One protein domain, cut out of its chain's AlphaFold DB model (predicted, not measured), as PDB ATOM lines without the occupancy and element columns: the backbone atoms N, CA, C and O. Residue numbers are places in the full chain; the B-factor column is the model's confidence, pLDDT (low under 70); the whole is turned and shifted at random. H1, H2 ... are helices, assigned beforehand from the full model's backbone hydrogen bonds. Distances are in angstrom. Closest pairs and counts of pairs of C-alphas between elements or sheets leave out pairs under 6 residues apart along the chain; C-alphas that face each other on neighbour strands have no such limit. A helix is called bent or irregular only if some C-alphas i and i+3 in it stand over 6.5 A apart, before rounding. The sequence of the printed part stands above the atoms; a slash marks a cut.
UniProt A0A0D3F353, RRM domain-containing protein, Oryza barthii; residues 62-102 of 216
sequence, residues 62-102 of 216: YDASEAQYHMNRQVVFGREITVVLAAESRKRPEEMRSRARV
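Overview. This is residues 62 to 102 of the 216 residues of the protein "RRM domain-containing protein" of Oryza barthii (UniProt A0A0D3F353). Two short helices, H1 and H2, sit at opposite ends of a long open loop: after H1 the chain makes a narrow turn at residues 75 to 80 and folds back, then residues 87 to 102 stick out as an arm that ends in H2. The printed part has 41 residues with two named helices, H1 then H2, and no named strand; the class is all helix, though under half of the residues, 20 of the 41, are in named elements. The whole is only just loose, close to extended, with a radius of gyration of the C-alphas of 13.6 A. It is flat, spanning 37 by 27 by 13 A.

Arrangement. Start at Tyr 62, where H1, residues 62 to 71, begins. Go on to residues 75 to 76, which form a short antiparallel pairing with residues 79 to 80. From residue 87 to residue 102 the printed part stands free, and residues 93 to 102 of this stretch belong to H2. H1 and H2 are apart, with no C-alpha of the one within 8 A of the other. In both H1 and H2 every O i to N i+4 pair is within hydrogen-bond range.

Along the chain. Find C-alpha 62 at (283.123, 271.188, 188.210); from there H1 runs 14.0 A to C-alpha 71 at (269.554, 272.937, 185.349). Look next for C-alpha 93 at (273.162, 283.166, 204.337), where H2 begins; it runs 14.9 A to C-alpha 102 at (267.242, 293.191, 213.700). Neither helix is bent.

Size, cuts and confidence. The two C-alphas farthest apart are those of His 70 and Val 102, at 38.1 A. The printed part has no cut. The link from H1 to H2, residues 72 to 92, is long, with 21 residues. In the B-factor column you find a mean pLDDT of 73.0 for the printed part, with residues 87 to 102 under 70; the mean is 86 in H1 and 55 in H2.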
ATOM      1  N   TYR A  62     283.514 271.658 189.536       86.88
ATOM      2  CA  TYR A  62     283.123 271.188 188.210       86.88
ATOM      3  C   TYR A  62     281.668 270.698 188.191       86.88
ATOM      4  O   TYR A  62     280.891 271.157 187.351       86.88
ATOM      5  N   ASP A  63     281.255 269.910 189.187       87.19
ATOM      6  CA  ASP A  63     279.871 269.433 189.339       87.19
ATOM      7  C   ASP A  63     278.884 270.601 189.475       87.19
ATOM      8  O   ASP A  63     277.783 270.589 188.920       87.19
ATOM      9  N   ALA A  64     279.294 271.667 190.174       84.94
ATOM     10  CA  ALA A  64     278.494 272.883 190.283       84.94
ATOM     11  C   ALA A  64     278.298 273.570 188.920       84.94
ATOM     12  O   ALA A  64     277.232 274.136 188.659       84.94
ATOM     13  N   SER A  65     279.308 273.519 188.047       84.06
ATOM     14  CA  SER A  65     279.237 274.077 186.696       84.06
ATOM     15  C   SER A  65     278.344 273.245 185.770       84.06
ATOM     16  O   SER A  65     277.553 273.819 185.022       84.06
ATOM     17  N   GLU A  66     278.377 271.913 185.880       87.81
ATOM     18  CA  GLU A  66     277.475 271.021 185.142       87.81
ATOM     19  C   GLU A  66     276.024 271.200 185.595       87.81
ATOM     20  O   GLU A  66     275.116 271.337 184.767       87.81
ATOM     21  N   ALA A  67     275.800 271.296 186.909       87.56
ATOM     22  CA  ALA A  67     274.490 271.591 187.474       87.56
ATOM     23  C   ALA A  67     273.966 272.948 186.988       87.56
ATOM     24  O   ALA A  67     272.796 273.067 186.622       87.56
ATOM     25  N   GLN A  68     274.822 273.971 186.921       88.19
ATOM     26  CA  GLN A  68     274.457 275.250 186.322       88.19
ATOM     27  C   GLN A  68     274.120 275.103 184.834       88.19
ATOM     28  O   GLN A  68     273.091 275.614 184.401       88.19
ATOM     29  N   TYR A  69     274.960 274.433 184.046       85.94
ATOM     30  CA  TYR A  69     274.776 274.315 182.599       85.94
ATOM     31  C   TYR A  69     273.463 273.614 182.241       85.94
ATOM     32  O   TYR A  69     272.722 274.085 181.378       85.94
ATOM     33  N   HIS A  70     273.143 272.524 182.935       83.44
ATOM     34  CA  HIS A  70     271.974 271.721 182.612       83.44
ATOM     35  C   HIS A  70     270.694 272.209 183.287       83.44
ATOM     36  O   HIS A  70     269.644 272.178 182.652       83.44
ATOM     37  N   MET A  71     270.753 272.664 184.542       85.00
ATOM     38  CA  MET A  71     269.554 272.937 185.349       85.00
ATOM     39  C   MET A  71     269.142 274.411 185.363       85.00
ATOM     40  O   MET A  71     268.042 274.742 185.810       85.00
ATOM     41  N   ASN A  72     269.991 275.322 184.882       84.12
ATOM     42  CA  ASN A  72     269.624 276.728 184.775       84.12
ATOM     43  C   ASN A  72     268.497 276.902 183.748       84.12
ATOM     44  O   ASN A  72     268.614 276.466 182.608       84.12
ATOM     45  N   ARG A  73     267.419 277.577 184.156       83.44
ATOM     46  CA  ARG A  73     266.190 277.784 183.375       83.44
ATOM     47  C   ARG A  73     265.358 276.528 183.126       83.44
ATOM     48  O   ARG A  73     264.458 276.539 182.288       83.44
ATOM     49  N   GLN A  74     265.612 275.448 183.864       82.75
ATOM     50  CA  GLN A  74     264.702 274.309 183.847       82.75
ATOM     51  C   GLN A  74     263.421 274.614 184.618       82.75
ATOM     52  O   GLN A  74     263.419 275.339 185.612       82.75
ATOM     53  N   VAL A  75     262.316 274.025 184.168       83.00
ATOM     54  CA  VAL A  75     261.026 274.117 184.850       83.00
ATOM     55  C   VAL A  75     260.907 272.948 185.820       83.00
ATOM     56  O   VAL A  75     260.741 271.803 185.406       83.00
ATOM     57  N   VAL A  76     260.964 273.241 187.117       76.44
ATOM     58  CA  VAL A  76     260.824 272.255 188.194       76.44
ATOM     59  C   VAL A  76     259.580 272.629 189.003       76.44
ATOM     60  O   VAL A  76     259.412 273.775 189.411       76.44
ATOM     61  N   PHE A  77     258.644 271.690 189.180       73.62
ATOM     62  CA  PHE A  77     257.333 271.942 189.812       73.62
ATOM     63  C   PHE A  77     256.518 273.085 189.166       73.62
ATOM     64  O   PHE A  77     255.816 273.831 189.850       73.62
ATOM     65  N   GLY A  78     256.623 273.248 187.841       80.62
ATOM     66  CA  GLY A  78     255.916 274.301 187.101       80.62
ATOM     67  C   GLY A  78     256.489 275.710 187.299       80.62
ATOM     68  O   GLY A  78     255.838 276.684 186.927       80.62
ATOM     69  N   ARG A  79     257.690 275.835 187.884       81.62
ATOM     70  CA  ARG A  79     258.408 277.105 188.059       81.62
ATOM     71  C   ARG A  79     259.806 277.001 187.462       81.62
ATOM     72  O   ARG A  79     260.513 276.027 187.698       81.62
ATOM     73  N   GLU A  80     260.196 278.001 186.684       83.62
ATOM     74  CA  GLU A  80     261.556 278.097 186.159       83.62
ATOM     75  C   GLU A  80     262.537 278.376 187.304       83.62
ATOM     76  O   GLU A  80     262.340 279.307 188.091       83.62
ATOM     77  N   ILE A  81     263.580 277.559 187.408       83.88
ATOM     78  CA  ILE A  81     264.640 277.733 188.399       83.88
ATOM     79  C   ILE A  81     265.857 278.409 187.767       83.88
ATOM     80  O   ILE A  81     266.188 278.184 186.606       83.88
ATOM     81  N   THR A  82     266.552 279.234 188.548       84.62
ATOM     82  CA  THR A  82     267.818 279.851 188.134       84.62
ATOM     83  C   THR A  82     268.943 279.332 189.011       84.62
ATOM     84  O   THR A  82     268.879 279.416 190.240       84.62
ATOM     85  N   VAL A  83     269.978 278.788 188.375       85.00
ATOM     86  CA  VAL A  83     271.164 278.271 189.063       85.00
ATOM     87  C   VAL A  83     272.304 279.246 188.815       85.00
ATOM     88  O   VAL A  83     272.606 279.590 187.675       85.00
ATOM     89  N   VAL A  84     272.903 279.743 189.896       84.44
ATOM     90  CA  VAL A  84     273.989 280.729 189.855       84.44
ATOM     91  C   VAL A  84     275.038 280.323 190.877       84.44
ATOM     92  O   VAL A  84     274.693 280.032 192.024       84.44
ATOM     93  N   LEU A  85     276.308 280.340 190.475       81.81
ATOM     94  CA  LEU A  85     277.430 280.081 191.370       81.81
ATOM     95  C   LEU A  85     277.483 281.145 192.475       81.81
ATOM     96  O   LEU A  85     277.483 282.351 192.219       81.81
ATOM     97  N   ALA A  86     277.523 280.691 193.726       74.00
ATOM     98  CA  ALA A  86     277.461 281.566 194.894       74.00
ATOM     99  C   ALA A  86     278.762 282.351 195.149       74.00
ATOM    100  O   ALA A  86     278.741 283.318 195.910       74.00
ATOM    101  N   ALA A  87     279.871 281.965 194.509       67.88
ATOM    102  CA  ALA A  87     281.182 282.573 194.718       67.88
ATOM    103  C   ALA A  87     281.276 284.033 194.232       67.88
ATOM    104  O   ALA A  87     282.107 284.774 194.749       67.88
ATOM    105  N   GLU A  88     280.422 284.468 193.294       58.88
ATOM    106  CA  GLU A  88     280.655 285.736 192.585       58.88
ATOM    107  C   GLU A  88     279.594 286.833 192.775       58.88
ATOM    108  O   GLU A  88     279.814 287.954 192.330       58.88
ATOM    109  N   SER A  89     278.453 286.624 193.451       56.72
ATOM    110  CA  SER A  89     277.463 287.728 193.481       56.72
ATOM    111  C   SER A  89     276.345 287.723 194.533       56.72
ATOM    112  O   SER A  89     275.284 288.254 194.224       56.72
ATOM    113  N   ARG A  90     276.476 287.203 195.773       58.62
ATOM    114  CA  ARG A  90     275.408 287.378 196.809       58.62
ATOM    115  C   ARG A  90     275.908 287.384 198.266       58.62
ATOM    116  O   ARG A  90     276.902 286.743 198.585       58.62
ATOM    117  N   LYS A  91     275.164 288.074 199.153       56.12
ATOM    118  CA  LYS A  91     275.351 288.102 200.625       56.12
ATOM    119  C   LYS A  91     275.283 286.707 201.236       56.12
ATOM    120  O   LYS A  91     274.432 285.907 200.844       56.12
ATOM    121  N   ARG A  92     276.127 286.439 202.235       56.19
ATOM    122  CA  ARG A  92     276.184 285.123 202.891       56.19
ATOM    123  C   ARG A  92     274.862 284.822 203.619       56.19
ATOM    124  O   ARG A  92     274.224 285.742 204.135       56.19
ATOM    125  N   PRO A  93     274.432 283.549 203.705       60.19
ATOM    126  CA  PRO A  93     273.162 283.166 204.337       60.19
ATOM    127  C   PRO A  93     273.050 283.624 205.802       60.19
ATOM    128  O   PRO A  93     271.958 283.931 206.284       60.19
ATOM    129  N   GLU A  94     274.181 283.756 206.494       56.91
ATOM    130  CA  GLU A  94     274.265 284.336 207.836       56.91
ATOM    131  C   GLU A  94     273.815 285.808 207.872       56.91
ATOM    132  O   GLU A  94     273.039 286.198 208.744       56.91
ATOM    133  N   GLU A  95     274.170 286.613 206.866       59.28
ATOM    134  CA  GLU A  95     273.731 288.011 206.755       59.28
ATOM    135  C   GLU A  95     272.225 288.137 206.470       59.28
ATOM    136  O   GLU A  95     271.580 289.080 206.940       59.28
ATOM    137  N   MET A  96     271.630 287.180 205.744       50.12
ATOM    138  CA  MET A  96     270.172 287.121 205.561       50.12
ATOM    139  C   MET A  96     269.452 286.800 206.878       50.12
ATOM    140  O   MET A  96     268.407 287.385 207.172       50.12
ATOM    141  N   ARG A  97     270.030 285.914 207.697       68.12
ATOM    142  CA  ARG A  97     269.488 285.531 209.009       68.12
ATOM    143  C   ARG A  97     269.593 286.677 210.021       68.12
ATOM    144  O   ARG A  97     268.658 286.901 210.787       68.12
ATOM    145  N   SER A  98     270.670 287.456 209.965       54.00
ATOM    146  CA  SER A  98     270.878 288.640 210.810       54.00
ATOM    147  C   SER A  98     269.914 289.781 210.479       54.00
ATOM    148  O   SER A  98     269.419 290.449 211.385       54.00
ATOM    149  N   ARG A  99     269.533 289.962 209.206       54.22
ATOM    150  CA  ARG A  99     268.501 290.945 208.825       54.22
ATOM    151  C   ARG A  99     267.115 290.600 209.392       54.22
ATOM    152  O   ARG A  99     266.349 291.508 209.702       54.22
ATOM    153  N   ALA A 100     266.797 289.313 209.548       49.81
ATOM    154  CA  ALA A 100     265.541 288.876 210.157       49.81
ATOM    155  C   ALA A 100     265.499 289.146 211.673       49.81
ATOM    156  O   ALA A 100     264.430 289.439 212.196       49.81
ATOM    157  N   ARG A 101     266.649 289.118 212.367       52.66
ATOM    158  CA  ARG A 101     266.715 289.362 213.821       52.66
ATOM    159  C   ARG A 101     266.723 290.838 214.225       52.66
ATOM    160  O   ARG A 101     266.302 291.162 215.324       52.66
ATOM    161  N   VAL A 102     267.178 291.749 213.361       48.50
ATOM    162  CA  VAL A 102     267.242 293.191 213.700       48.50
ATOM    163  C   VAL A 102     265.867 293.876 213.607       48.50
ATOM    164  O   VAL A 102     265.695 295.003 214.060       48.50
TER     165      VAL A 102